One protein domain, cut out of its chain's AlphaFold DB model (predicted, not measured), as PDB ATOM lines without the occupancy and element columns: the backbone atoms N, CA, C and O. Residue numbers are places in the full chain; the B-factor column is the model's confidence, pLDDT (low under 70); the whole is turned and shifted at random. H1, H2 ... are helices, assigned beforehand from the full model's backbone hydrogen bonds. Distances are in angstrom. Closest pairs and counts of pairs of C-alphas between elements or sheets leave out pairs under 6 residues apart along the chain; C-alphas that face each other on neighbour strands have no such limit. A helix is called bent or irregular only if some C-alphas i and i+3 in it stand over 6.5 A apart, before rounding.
ATOM      1  N   SER A 109      42.328 129.259  48.628       54.56
ATOM      2  CA  SER A 109      43.648 129.870  48.820       54.56
ATOM      3  C   SER A 109      44.027 130.127  50.281       54.56
ATOM      4  O   SER A 109      45.176 129.907  50.651       54.56
ATOM      5  N   LYS A 110      43.095 130.554  51.141       56.94
ATOM      6  CA  LYS A 110      43.430 130.897  52.535       56.94
ATOM      7  C   LYS A 110      43.486 129.668  53.447       56.94
ATOM      8  O   LYS A 110      44.408 129.539  54.246       56.94
ATOM      9  N   GLN A 111      42.540 128.738  53.294       59.56
ATOM     10  CA  GLN A 111      42.502 127.531  54.122       59.56
ATOM     11  C   GLN A 111      43.607 126.542  53.751       59.56
ATOM     12  O   GLN A 111      44.193 125.942  54.645       59.56
ATOM     13  N   VAL A 112      43.948 126.404  52.465       69.25
ATOM     14  CA  VAL A 112      45.041 125.514  52.051       69.25
ATOM     15  C   VAL A 112      46.379 126.021  52.582       69.25
ATOM     16  O   VAL A 112      47.159 125.224  53.086       69.25
ATOM     17  N   VAL A 113      46.632 127.333  52.561       71.19
ATOM     18  CA  VAL A 113      47.882 127.899  53.091       71.19
ATOM     19  C   VAL A 113      47.972 127.745  54.610       71.19
ATOM     20  O   VAL A 113      49.008 127.309  55.104       71.19
ATOM     21  N   GLU A 114      46.900 128.026  55.357       70.19
ATOM     22  CA  GLU A 114      46.892 127.837  56.816       70.19
ATOM     23  C   GLU A 114      47.064 126.358  57.198       70.19
ATOM     24  O   GLU A 114      47.860 126.036  58.081       70.19
ATOM     25  N   VAL A 115      46.400 125.440  56.488       75.50
ATOM     26  CA  VAL A 115      46.537 123.993  56.715       75.50
ATOM     27  C   VAL A 115      47.942 123.505  56.354       75.50
ATOM     28  O   VAL A 115      48.551 122.787  57.144       75.50
ATOM     29  N   LEU A 116      48.497 123.921  55.212       75.62
ATOM     30  CA  LEU A 116      49.856 123.555  54.802       75.62
ATOM     31  C   LEU A 116      50.910 124.089  55.774       75.62
ATOM     32  O   LEU A 116      51.855 123.373  56.095       75.62
ATOM     33  N   LEU A 117      50.738 125.308  56.286       77.62
ATOM     34  CA  LEU A 117      51.654 125.918  57.248       77.62
ATOM     35  C   LEU A 117      51.597 125.192  58.601       77.62
ATOM     36  O   LEU A 117      52.641 124.910  59.188       77.62
ATOM     37  N   VAL A 118      50.403 124.803  59.061       78.00
ATOM     38  CA  VAL A 118      50.232 123.979  60.270       78.00
ATOM     39  C   VAL A 118      50.847 122.589  60.091       78.00
ATOM     40  O   VAL A 118      51.539 122.117  60.991       78.00
ATOM     41  N   ILE A 119      50.655 121.948  58.933       75.81
ATOM     42  CA  ILE A 119      51.282 120.657  58.612       75.81
ATOM     43  C   ILE A 119      52.806 120.794  58.597       75.81
ATOM     44  O   ILE A 119      53.499 119.988  59.209       75.81
ATOM     45  N   PHE A 120      53.338 121.834  57.957       78.19
ATOM     46  CA  PHE A 120      54.772 122.089  57.882       78.19
ATOM     47  C   PHE A 120      55.389 122.345  59.266       78.19
ATOM     48  O   PHE A 120      56.390 121.724  59.615       78.19
ATOM     49  N   LEU A 121      54.761 123.179  60.101       73.88
ATOM     50  CA  LEU A 121      55.194 123.399  61.486       73.88
ATOM     51  C   LEU A 121      55.103 122.122  62.326       73.88
ATOM     52  O   LEU A 121      56.006 121.843  63.113       73.88
ATOM     53  N   ALA A 122      54.055 121.315  62.144       71.38
ATOM     54  CA  ALA A 122      53.942 120.022  62.805       71.38
ATOM     55  C   ALA A 122      55.071 119.073  62.370       71.38
ATOM     56  O   ALA A 122      55.681 118.434  63.225       71.38
ATOM     57  N   LEU A 123      55.405 119.010  61.081       69.56
ATOM     58  CA  LEU A 123      56.527 118.213  60.577       69.56
ATOM     59  C   LEU A 123      57.862 118.690  61.165       69.56
ATOM     60  O   LEU A 123      58.630 117.864  61.655       69.56
ATOM     61  N   LEU A 124      58.099 120.006  61.216       67.56
ATOM     62  CA  LEU A 124      59.304 120.600  61.807       67.56
ATOM     63  C   LEU A 124      59.449 120.295  63.308       67.56
ATOM     64  O   LEU A 124      60.534 119.941  63.773       67.56
ATOM     65  N   LEU A 125      58.355 120.363  64.068       67.06
ATOM     66  CA  LEU A 125      58.342 120.025  65.497       67.06
ATOM     67  C   LEU A 125      58.569 118.525  65.749       67.06
ATOM     68  O   LEU A 125      59.073 118.147  66.806       67.06
ATOM     69  N   ASN A 126      58.252 117.681  64.765       68.12
ATOM     70  CA  ASN A 126      58.454 116.233  64.809       68.12
ATOM     71  C   ASN A 126      59.735 115.769  64.079       68.12
ATOM     72  O   ASN A 126      59.940 114.564  63.938       68.12
ATOM     73  N   MET A 127      60.647 116.670  63.681       67.25
ATOM     74  CA  MET A 127      61.900 116.314  62.978       67.25
ATOM     75  C   MET A 127      62.781 115.334  63.762       67.25
ATOM     76  O   MET A 127      63.486 114.525  63.162       67.25
ATOM     77  N   LYS A 128      62.698 115.340  65.101       69.19
ATOM     78  CA  LYS A 128      63.369 114.343  65.953       69.19
ATOM     79  C   LYS A 128      62.872 112.915  65.696       69.19
ATOM     80  O   LYS A 128      63.669 111.984  65.742       69.19
ATOM     81  N   LEU A 129      61.583 112.753  65.400       68.94
ATOM     82  CA  LEU A 129      60.971 111.465  65.084       68.94
ATOM     83  C   LEU A 129      61.427 110.992  63.695       68.94
ATOM     84  O   LEU A 129      61.866 109.858  63.543       68.94
ATOM     85  N   CYS A 130      61.414 111.888  62.702       68.88
ATOM     86  CA  CYS A 130      61.869 111.583  61.340       68.88
ATOM     87  C   CYS A 130      63.360 111.212  61.287       68.88
ATOM     88  O   CYS A 130      63.724 110.239  60.633       68.88
ATOM     89  N   TYR A 131      64.214 111.945  62.008       73.75
ATOM     90  CA  TYR A 131      65.646 111.646  62.089       73.75
ATOM     91  C   TYR A 131      65.915 110.315  62.805       73.75
ATOM     92  O   TYR A 131      66.766 109.541  62.372       73.75
ATOM     93  N   SER A 132      65.138 110.009  63.851       69.94
ATOM     94  CA  SER A 132      65.184 108.712  64.534       69.94
ATOM     95  C   SER A 132      64.817 107.559  63.588       69.94
ATOM     96  O   SER A 132      65.576 106.596  63.496       69.94
ATOM     97  N   PHE A 133      63.735 107.676  62.809       72.88
ATOM     98  CA  PHE A 133      63.360 106.654  61.823       72.88
ATOM     99  C   PHE A 133      64.400 106.490  60.710       72.88
ATOM    100  O   PHE A 133      64.756 105.363  60.372       72.88
ATOM    101  N   TYR A 134      64.921 107.595  60.172       77.50
ATOM    102  CA  TYR A 134      65.976 107.568  59.158       77.50
ATOM    103  C   TYR A 134      67.233 106.841  59.662       77.50
ATOM    104  O   TYR A 134      67.787 105.998  58.956       77.50
ATOM    105  N   TRP A 135      67.631 107.090  60.912       76.81
ATOM    106  CA  TRP A 135      68.772 106.418  61.531       76.81
ATOM    107  C   TRP A 135      68.546 104.906  61.683       76.81
ATOM    108  O   TRP A 135      69.441 104.129  61.357       76.81
ATOM    109  N   VAL A 136      67.345 104.462  62.082       79.75
ATOM    110  CA  VAL A 136      67.002 103.023  62.139       79.75
ATOM    111  C   VAL A 136      67.097 102.377  60.761       79.75
ATOM    112  O   VAL A 136      67.718 101.327  60.622       79.75
ATOM    113  N   ILE A 137      66.513 103.007  59.737       79.69
ATOM    114  CA  ILE A 137      66.534 102.495  58.359       79.69
ATOM    115  C   ILE A 137      67.979 102.347  57.870       79.69
ATOM    116  O   ILE A 137      68.335 101.317  57.298       79.69
ATOM    117  N   GLN A 138      68.832 103.337  58.148       83.12
ATOM    118  CA  GLN A 138      70.243 103.303  57.775       83.12
ATOM    119  C   GLN A 138      71.010 102.165  58.477       83.12
ATOM    120  O   GLN A 138      71.814 101.492  57.833       83.12
ATOM    121  N   GLN A 139      70.737 101.895  59.760       81.00
ATOM    122  CA  GLN A 139      71.353 100.772  60.484       81.00
ATOM    123  C   GLN A 139      70.882  99.405  59.968       81.00
ATOM    124  O   GLN A 139      71.691  98.490  59.816       81.00
ATOM    125  N   VAL A 140      69.593  99.264  59.642       82.94
ATOM    126  CA  VAL A 140      69.047  98.031  59.052       82.94
ATOM    127  C   VAL A 140      69.674  97.761  57.683       82.94
ATOM    128  O   VAL A 140      70.082  96.635  57.406       82.94
ATOM    129  N   PHE A 141      69.814  98.789  56.845       84.75
ATOM    130  CA  PHE A 141      70.456  98.666  55.537       84.75
ATOM    131  C   PHE A 141      71.925  98.227  55.643       84.75
ATOM    132  O   PHE A 141      72.349  97.328  54.918       84.75
ATOM    133  N   LEU A 142      72.693  98.805  56.577       82.31
ATOM    134  CA  LEU A 142      74.089  98.410  56.809       82.31
ATOM    135  C   LEU A 142      74.214  96.964  57.298       82.31
ATOM    136  O   LEU A 142      75.138  96.259  56.891       82.31
ATOM    137  N   LEU A 143      73.274  96.511  58.127       83.00
ATOM    138  CA  LEU A 143      73.220  95.122  58.564       83.00
ATOM    139  C   LEU A 143      72.934  94.188  57.380       83.00
ATOM    140  O   LEU A 143      73.668  93.227  57.182       83.00
ATOM    141  N   ILE A 144      71.951  94.500  56.532       84.31
ATOM    142  CA  ILE A 144      71.658  93.705  55.324       84.31
ATOM    143  C   ILE A 144      72.880  93.635  54.398       84.31
ATOM    144  O   ILE A 144      73.225  92.561  53.907       84.31
ATOM    145  N   LEU A 145      73.566  94.764  54.194       82.62
ATOM    146  CA  LEU A 145      74.773  94.816  53.376       82.62
ATOM    147  C   LEU A 145      75.885  93.925  53.949       82.62
ATOM    148  O   LEU A 145      76.566  93.248  53.180       82.62
ATOM    149  N   SER A 146      76.048  93.866  55.275       83.19
ATOM    150  CA  SER A 146      77.051  92.999  55.904       83.19
ATOM    151  C   SER A 146      76.721  91.511  55.723       83.19
ATOM    152  O   SER A 146      77.611  90.733  55.382       83.19
ATOM    153  N   PHE A 147      75.442  91.130  55.832       80.88
ATOM    154  CA  PHE A 147      74.972  89.754  55.627       80.88
ATOM    155  C   PHE A 147      75.130  89.249  54.189       80.88
ATOM    156  O   PHE A 147      75.142  88.040  53.983       80.88
ATOM    157  N   ILE A 148      75.259  90.137  53.201       83.81
ATOM    158  CA  ILE A 148      75.452  89.757  51.795       83.81
ATOM    159  C   ILE A 148      76.931  89.871  51.403       83.81
ATOM    160  O   ILE A 148      77.501  88.937  50.842       83.81
ATOM    161  N   ALA A 149      77.583  90.992  51.721       83.94
ATOM    162  CA  ALA A 149      78.942  91.272  51.266       83.94
ATOM    163  C   ALA A 149      80.000  90.389  51.947       83.94
ATOM    164  O   ALA A 149      80.924  89.923  51.283       83.94
ATOM    165  N   LEU A 150      79.872  90.118  53.251       80.88
ATOM    166  CA  LEU A 150      80.852  89.314  53.993       80.88
ATOM    167  C   LEU A 150      80.879  87.840  53.553       80.88
ATOM    168  O   LEU A 150      81.975  87.341  53.293       80.88
ATOM    169  N   PRO A 151      79.746  87.123  53.405       81.31
ATOM    170  CA  PRO A 151      79.762  85.762  52.864       81.31
ATOM    171  C   PRO A 151      80.260  85.681  51.418       81.31
ATOM    172  O   PRO A 151      80.953  84.726  51.081       81.31
ATOM    173  N   LEU A 152      79.982  86.683  50.577       84.75
ATOM    174  CA  LEU A 152      80.516  86.720  49.211       84.75
ATOM    175  C   LEU A 152      82.039  86.917  49.199       84.75
ATOM    176  O   LEU A 152      82.744  86.177  48.519       84.75
ATOM    177  N   LEU A 153      82.558  87.866  49.983       85.94
ATOM    178  CA  LEU A 153      83.999  88.123  50.076       85.94
ATOM    179  C   LEU A 153      84.754  86.947  50.699       85.94
ATOM    180  O   LEU A 153      85.803  86.554  50.195       85.94
ATOM    181  N   THR A 154      84.205  86.358  51.764       81.81
ATOM    182  CA  THR A 154      84.785  85.159  52.381       81.81
ATOM    183  C   THR A 154      84.723  83.968  51.427       81.81
ATOM    184  O   THR A 154      85.739  83.313  51.239       81.81
ATOM    185  N   GLY A 155      83.597  83.732  50.746       82.19
ATOM    186  CA  GLY A 155      83.464  82.671  49.745       82.19
ATOM    187  C   GLY A 155      84.466  82.794  48.594       82.19
ATOM    188  O   GLY A 155      85.119  81.813  48.248       82.19
ATOM    189  N   VAL A 156      84.659  83.999  48.046       85.62
ATOM    190  CA  VAL A 156      85.675  84.260  47.009       85.62
ATOM    191  C   VAL A 156      87.089  84.035  47.548       85.62
ATOM    192  O   VAL A 156      87.900  83.398  46.881       85.62
ATOM    193  N   TYR A 157      87.383  84.510  48.761       84.38
ATOM    194  CA  TYR A 157      88.673  84.284  49.412       84.38
ATOM    195  C   TYR A 157      88.980  82.790  49.588       84.38
ATOM    196  O   TYR A 157      90.088  82.370  49.265       84.38
ATOM    197  N   TYR A 158      88.010  81.976  50.022       75.62
ATOM    198  CA  TYR A 158      88.198  80.527  50.157       75.62
ATOM    199  C   TYR A 158      88.377  79.819  48.821       75.62
ATOM    200  O   TYR A 158      89.254  78.973  48.719       75.62
ATOM    201  N   LEU A 159      87.613  80.191  47.786       78.81
ATOM    202  CA  LEU A 159      87.807  79.628  46.447       78.81
ATOM    203  C   LEU A 159      89.231  79.880  45.940       78.81
ATOM    204  O   LEU A 159      89.852  78.983  45.378       78.81
ATOM    205  N   ILE A 160      89.762  81.084  46.176       82.00
ATOM    206  CA  ILE A 160      91.146  81.433  45.835       82.00
ATOM    207  C   ILE A 160      92.140  80.653  46.709       82.00
ATOM    208  O   ILE A 160      93.156  80.192  46.201       82.00
ATOM    209  N   TYR A 161      91.871  80.490  48.005       75.00
ATOM    210  CA  TYR A 161      92.777  79.804  48.927       75.00
ATOM    211  C   TYR A 161      92.855  78.290  48.668       75.00
ATOM    212  O   TYR A 161      93.955  77.745  48.622       75.00
ATOM    213  N   ASP A 162      91.722  77.628  48.410       72.44
ATOM    214  CA  ASP A 162      91.648  76.200  48.058       72.44
ATOM    215  C   ASP A 162      92.297  75.906  46.697       72.44
ATOM    216  O   ASP A 162      92.845  74.825  46.485       72.44
ATOM    217  N   LEU A 163      92.301  76.884  45.783       76.44
ATOM    218  CA  LEU A 163      93.070  76.823  44.536       76.44
ATOM    219  C   LEU A 163      94.593  76.840  44.771       76.44
ATOM    220  O   LEU A 163      95.337  76.415  43.888       76.44
ATOM    221  N   ILE A 164      95.062  77.340  45.921       76.69
ATOM    222  CA  ILE A 164      96.487  77.586  46.202       76.69
ATOM    223  C   ILE A 164      97.071  76.583  47.220       76.69
ATOM    224  O   ILE A 164      98.252  76.252  47.113       76.69
ATOM    225  N   VAL A 165      96.305  76.096  48.209       74.38
ATOM    226  CA  VAL A 165      96.846  75.366  49.378       74.38
ATOM    227  C   VAL A 165      96.018  74.118  49.744       74.38
ATOM    228  O   VAL A 165      94.908  74.228  50.251       74.38
ATOM    229  N   ASP A 166      96.588  72.914  49.607       72.31
ATOM    230  CA  ASP A 166      95.940  71.650  50.022       72.31
ATOM    231  C   ASP A 166      96.047  71.430  51.548       72.31
ATOM    232  O   ASP A 166      97.073  70.960  52.050       72.31
ATOM    233  N   THR A 167      95.022  71.816  52.330       61.50
ATOM    234  CA  THR A 167      95.077  71.735  53.811       61.50
ATOM    235  C   THR A 167      93.746  71.411  54.522       61.50
ATOM    236  O   THR A 167      92.873  72.253  54.707       61.50
ATOM    237  N   ARG A 168      93.624  70.190  55.083       66.00
ATOM    238  CA  ARG A 168      92.424  69.712  55.826       66.00
ATOM    239  C   ARG A 168      92.319  70.128  57.307       66.00
ATOM    240  O   ARG A 168      91.226  70.102  57.867       66.00
ATOM    241  N   LEU A 169      93.425  70.469  57.976       64.38
ATOM    242  CA  LEU A 169      93.437  70.813  59.415       64.38
ATOM    243  C   LEU A 169      93.070  72.283  59.683       64.38
ATOM    244  O   LEU A 169      92.388  72.579  60.664       64.38
ATOM    245  N   TYR A 170      93.459  73.190  58.783       65.44
ATOM    246  CA  TYR A 170      93.185  74.629  58.879       65.44
ATOM    247  C   TYR A 170      91.686  74.946  58.727       65.44
ATOM    248  O   TYR A 170      91.141  75.820  59.405       65.44
ATOM    249  N   HIS A 171      90.985  74.130  57.935       67.88
ATOM    250  CA  HIS A 171      89.554  74.242  57.669       67.88
ATOM    251  C   HIS A 171      88.678  74.123  58.935       67.88
ATOM    252  O   HIS A 171      87.625  74.754  59.019       67.88
ATOM    253  N   ARG A 172      89.088  73.349  59.956       69.69
ATOM    254  CA  ARG A 172      88.300  73.174  61.198       69.69
ATOM    255  C   ARG A 172      88.397  74.372  62.147       69.69
ATOM    256  O   ARG A 172      87.380  74.785  62.697       69.69
ATOM    257  N   ALA A 173      89.589  74.938  62.332       71.19
ATOM    258  CA  ALA A 173      89.785  76.100  63.205       71.19
ATOM    259  C   ALA A 173      89.119  77.359  62.626       71.19
ATOM    260  O   ALA A 173      88.478  78.119  63.351       71.19
ATOM    261  N   TYR A 174      89.202  77.543  61.307       70.62
ATOM    262  CA  TYR A 174      88.590  78.688  60.643       70.62
ATOM    263  C   TYR A 174      87.059  78.561  60.568       70.62
ATOM    264  O   TYR A 174      86.359  79.548  60.778       70.62
ATOM    265  N   PHE A 175      86.515  77.349  60.392       76.00
ATOM    266  CA  PHE A 175      85.074  77.105  60.528       76.00
ATOM    267  C   PHE A 175      84.553  77.587  61.890       76.00
ATOM    268  O   PHE A 175      83.553  78.296  61.952       76.00
ATOM    269  N   LEU A 176      85.267  77.291  62.981       77.06
ATOM    270  CA  LEU A 176      84.893  77.763  64.318       77.06
ATOM    271  C   LEU A 176      84.965  79.295  64.452       77.06
ATOM    272  O   LEU A 176      84.052  79.889  65.024       77.06
ATOM    273  N   LEU A 177      85.992  79.947  63.894       77.31
ATOM    274  CA  LEU A 177      86.097  81.415  63.879       77.31
ATOM    275  C   LEU A 177      84.995  82.079  63.038       77.31
ATOM    276  O   LEU A 177      84.457  83.111  63.435       77.31
ATOM    277  N   TYR A 178      84.611  81.469  61.915       77.12
ATOM    278  CA  TYR A 178      83.500  81.914  61.076       77.12
ATOM    279  C   TYR A 178      82.177  81.857  61.846       77.12
ATOM    280  O   TYR A 178      81.469  82.858  61.933       77.12
ATOM    281  N   TRP A 179      81.872  80.730  62.495       78.25
ATOM    282  CA  TRP A 179      80.677  80.619  63.336       78.25
ATOM    283  C   TRP A 179      80.703  81.579  64.529       78.25
ATOM    284  O   TRP A 179      79.670  82.164  64.848       78.25
ATOM    285  N   ALA A 180      81.866  81.811  65.144       81.75
ATOM    286  CA  ALA A 180      82.014  82.806  66.206       81.75
ATOM    287  C   ALA A 180      81.707  84.233  65.711       81.75
ATOM    288  O   ALA A 180      81.021  84.988  66.400       81.75
ATOM    289  N   PHE A 181      82.139  84.587  64.498       81.19
ATOM    290  CA  PHE A 181      81.818  85.867  63.864       81.19
ATOM    291  C   PHE A 181      80.318  86.013  63.559       81.19
ATOM    292  O   PHE A 181      79.723  87.042  63.881       81.19
ATOM    293  N   TYR A 182      79.675  84.976  63.010       80.00
ATOM    294  CA  TYR A 182      78.225  84.976  62.764       80.00
ATOM    295  C   TYR A 182      77.409  85.086  64.052       80.00
ATOM    296  O   TYR A 182      76.394  85.779  64.092       80.00
ATOM    297  N   LEU A 183      77.871  84.443  65.120       83.44
ATOM    298  CA  LEU A 183      77.238  84.498  66.430       83.44
ATOM    299  C   LEU A 183      77.368  85.902  67.050       83.44
ATOM    300  O   LEU A 183      76.391  86.436  67.575       83.44
ATOM    301  N   LEU A 184      78.520  86.560  66.889       82.06
ATOM    302  CA  LEU A 184      78.718  87.958  67.286       82.06
ATOM    303  C   LEU A 184      77.842  88.924  66.465       82.06
ATOM    304  O   LEU A 184      77.234  89.833  67.028       82.06
ATOM    305  N   MET A 185      77.696  88.679  65.160       78.00
ATOM    306  CA  MET A 185      76.778  89.424  64.292       78.00
ATOM    307  C   MET A 185      75.295  89.188  64.622       78.00
ATOM    308  O   MET A 185      74.470  90.092  64.491       78.00
ATOM    309  N   SER A 186      74.935  88.002  65.105       82.69
ATOM    310  CA  SER A 186      73.583  87.733  65.601       82.69
ATOM    311  C   SER A 186      73.276  88.552  66.859       82.69
ATOM    312  O   SER A 186      72.163  89.056  67.012       82.69
ATOM    313  N   PHE A 187      74.254  88.725  67.753       83.62
ATOM    314  CA  PHE A 187      74.082  89.549  68.951       83.62
ATOM    315  C   PHE A 187      73.962  91.041  68.637       83.62
ATOM    316  O   PHE A 187      73.138  91.722  69.249       83.62
ATOM    317  N   THR A 188      74.715  91.555  67.660       81.38
ATOM    318  CA  THR A 188      74.549  92.947  67.210       81.38
ATOM    319  C   THR A 188      73.193  93.161  66.531       81.38
ATOM    320  O   THR A 188      72.551  94.183  66.774       81.38
ATOM    321  N   GLY A 189      72.691  92.175  65.779       81.12
ATOM    322  CA  GLY A 189      71.325  92.185  65.246       81.12
ATOM    323  C   GLY A 189      70.253  92.256  66.340       81.12
ATOM    324  O   GLY A 189      69.360  93.100  66.273       81.12
ATOM    325  N   LEU A 190      70.370  91.443  67.394       85.94
ATOM    326  CA  LEU A 190      69.460  91.491  68.547       85.94
ATOM    327  C   LEU A 190      69.521  92.836  69.284       85.94
ATOM    328  O   LEU A 190      68.481  93.377  69.656       85.94
ATOM    329  N   TYR A 191      70.715  93.409  69.451       83.94
ATOM    330  CA  TYR A 191      70.888  94.729  70.059       83.94
ATOM    331  C   TYR A 191      70.175  95.832  69.258       83.94
ATOM    332  O   TYR A 191      69.492  96.675  69.841       83.94
ATOM    333  N   LEU A 192      70.259  95.794  67.925       80.88
ATOM    334  CA  LEU A 192      69.550  96.735  67.052       80.88
ATOM    335  C   LEU A 192      68.028  96.552  67.111       80.88
ATOM    336  O   LEU A 192      67.303  97.545  67.136       80.88
ATOM    337  N   ILE A 193      67.540  95.311  67.192       82.62
ATOM    338  CA  ILE A 193      66.109  95.020  67.373       82.62
ATOM    339  C   ILE A 193      65.615  95.591  68.708       82.62
ATOM    340  O   ILE A 193      64.586  96.264  68.747       82.62
ATOM    341  N   ILE A 194      66.369  95.389  69.792       85.00
ATOM    342  CA  ILE A 194      66.052  95.958  71.109       85.00
ATOM    343  C   ILE A 194      66.049  97.491  71.043       85.00
ATOM    344  O   ILE A 194      65.109  98.120  71.527       85.00
ATOM    345  N   GLY A 195      67.043  98.102  70.391       81.25
ATOM    346  CA  GLY A 195      67.098  99.550  70.182       81.25
ATOM    347  C   GLY A 195      65.895 100.089  69.399       81.25
ATOM    348  O   GLY A 195      65.300 101.092  69.795       81.25
ATOM    349  N   ALA A 196      65.477  99.397  68.337       79.81
ATOM    350  CA  ALA A 196      64.295  99.755  67.557       79.81
ATOM    351  C   ALA A 196      63.006  99.664  68.390       79.81
ATOM    352  O   ALA A 196      62.162 100.557  68.312       79.81
ATOM    353  N   ILE A 197      62.876  98.632  69.231       83.81
ATOM    354  CA  ILE A 197      61.744  98.477  70.152       83.81
ATOM    355  C   ILE A 197      61.709  99.637  71.155       83.81
ATOM    356  O   ILE A 197      60.666 100.267  71.315       83.81
ATOM    357  N   VAL A 198      62.838  99.967  71.792       82.94
ATOM    358  CA  VAL A 198      62.925 101.085  72.750       82.94
ATOM    359  C   VAL A 198      62.541 102.409  72.084       82.94
ATOM    360  O   VAL A 198      61.711 103.143  72.619       82.94
ATOM    361  N   MET A 199      63.052 102.682  70.881       79.12
ATOM    362  CA  MET A 199      62.696 103.899  70.146       79.12
ATOM    363  C   MET A 199      61.229 103.925  69.705       79.12
ATOM    364  O   MET A 199      60.605 104.985  69.742       79.12
ATOM    365  N   ALA A 200      60.640 102.781  69.351       77.50
ATOM    366  CA  ALA A 200      59.209 102.691  69.077       77.50
ATOM    367  C   ALA A 200      58.377 103.012  70.330       77.50
ATOM    368  O   ALA A 200      57.419 103.784  70.251       77.50
ATOM    369  N   PHE A 201      58.765 102.493  71.499       79.00
ATOM    370  CA  PHE A 201      58.106 102.806  72.771       79.00
ATOM    371  C   PHE A 201      58.226 104.285  73.147       79.00
ATOM    372  O   PHE A 201      57.237 104.886  73.576       79.00
ATOM    373  N   ASP A 202      59.396 104.893  72.959       77.31
ATOM    374  CA  ASP A 202      59.594 106.320  73.211       77.31
ATOM    375  C   ASP A 202      58.827 107.190  72.208       77.31
ATOM    376  O   ASP A 202      58.222 108.189  72.605       77.31
ATOM    377  N   GLY A 203      58.741 106.767  70.944       72.94
ATOM    378  CA  GLY A 203      57.874 107.373  69.934       72.94
ATOM    379  C   GLY A 203      56.396 107.319  70.335       72.94
ATOM    380  O   GLY A 203      55.714 108.342  70.319       72.94
ATOM    381  N   ILE A 204      55.904 106.164  70.790       73.06
ATOM    382  CA  ILE A 204      54.526 105.994  71.277       73.06
ATOM    383  C   ILE A 204      54.271 106.863  72.519       73.06
ATOM    384  O   ILE A 204      53.262 107.566  72.587       73.06
ATOM    385  N   ARG A 205      55.194 106.885  73.490       74.06
ATOM    386  CA  ARG A 205      55.097 107.757  74.676       74.06
ATOM    387  C   ARG A 205      55.071 109.233  74.294       74.06
ATOM    388  O   ARG A 205      54.290 109.993  74.872       74.06
ATOM    389  N   TYR A 206      55.888 109.632  73.323       71.12
ATOM    390  CA  TYR A 206      55.895 110.986  72.788       71.12
ATOM    391  C   TYR A 206      54.537 111.327  72.161       71.12
ATOM    392  O   TYR A 206      53.940 112.328  72.549       71.12
ATOM    393  N   LEU A 207      53.983 110.462  71.305       66.19
ATOM    394  CA  LEU A 207      52.657 110.644  70.694       66.19
ATOM    395  C   LEU A 207      51.532 110.757  71.740       66.19
ATOM    396  O   LEU A 207      50.672 111.630  71.632       66.19
ATOM    397  N   ILE A 208      51.556 109.929  72.790       68.31
ATOM    398  CA  ILE A 208      50.546 109.947  73.863       68.31
ATOM    399  C   ILE A 208      50.622 111.240  74.690       68.31
ATOM    400  O   ILE A 208      49.584 111.793  75.085       68.31
ATOM    401  N   LYS A 209      51.839 111.727  74.966       71.44
ATOM    402  CA  LYS A 209      52.087 112.914  75.798       71.44
ATOM    403  C   LYS A 209      51.959 114.222  75.015       71.44
ATOM    404  O   LYS A 209      51.734 115.271  75.625       71.44
ATOM    405  N   ASN A 210      52.070 114.178  73.686       71.12
ATOM    406  CA  ASN A 210      52.074 115.374  72.860       71.12
ATOM    407  C   ASN A 210      50.673 116.002  72.781       71.12
ATOM    408  O   ASN A 210      49.805 115.604  72.000       71.12
TER     409      ASN A 210
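AT A GLANCE: This is residues 109 to 210 of the 284 residues of the protein "IBR domain-containing protein" of Oxytricha trifallax (UniProt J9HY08). What does the model look like? It is a long, thin helical hairpin: H3, the longest helix, runs back beside H2, joined to it at one end by a short link, while H1 is an arm that sticks out, with residues 109 to 125, from the other end and adds to the length. The hairpin is loosely closed, for H2 and H3 touch along a part of each alone, and its linked end, residues 159 to 170, stands free. What is it made of? The printed part has 102 residues with three named helices in the order H1, H2, H3 and no named strand; the class is all helix. How large is it? It is extended, with a radius of gyration of the C-alphas of 23.5 A and spans of 79 by 29 by 11 A.

HOW THE PARTS SIT: How do the two longest helices stand? H3, residues 170 to 209, and H2, residues 127 to 162, form a helical hairpin: they run opposite ways at a shallow tilt of 9 degrees, with centres 12.6 A apart. Where do they touch? They touch with 5 pairs of C-alphas within 8 A, through residues 129 to 143 of H2 and 189 to 203 of H3 alone; the closest C-alphas, those of Val 136 and Ala 196, are 6.9 A apart. Where is H1? H1, residues 109 to 125, touches no helix: it meets H2 only through their link and is apart from H3. Are the helix backbones complete? Every O i to N i+4 pair is within hydrogen-bond range in H3, against 31 of 32 in H2 and 12 of 13 in H1.

IN THESE COORDINATES: Where is H3? Its 40 residues run 58.7 A, from C-alpha 170 at (93.185, 74.629, 58.879) to C-alpha 209 at (52.087, 112.914, 75.798). How long are H2 and H1? H2 measures 52.1 A over 36 residues, and H1, 17 residues, measures 24.3 A from C-alpha 109 at (43.648, 129.870, 48.820). Is any helix bent? No helix is bent or irregular, but H2 only just: C-alphas 147 and 150 are 6.1 A apart.

THE WHOLE: How far does it reach? The two C-alphas farthest apart, those of Lys 110 and Asp 166, are 79.2 A apart. Without the stretches that stand free, the body of 67 residues spans 57 by 19 by 9 A. Is the printed part continuous? It has no cut; the link H1 to H2 is tight, with 1 residue, and the link H2 to H3 is short, with 7. Where is confidence low? The mean pLDDT of the printed part is 76.2, and 21 residues are under 70: 109 to 112, 123 to 130, 132, 167 to 172 and 207 to 208.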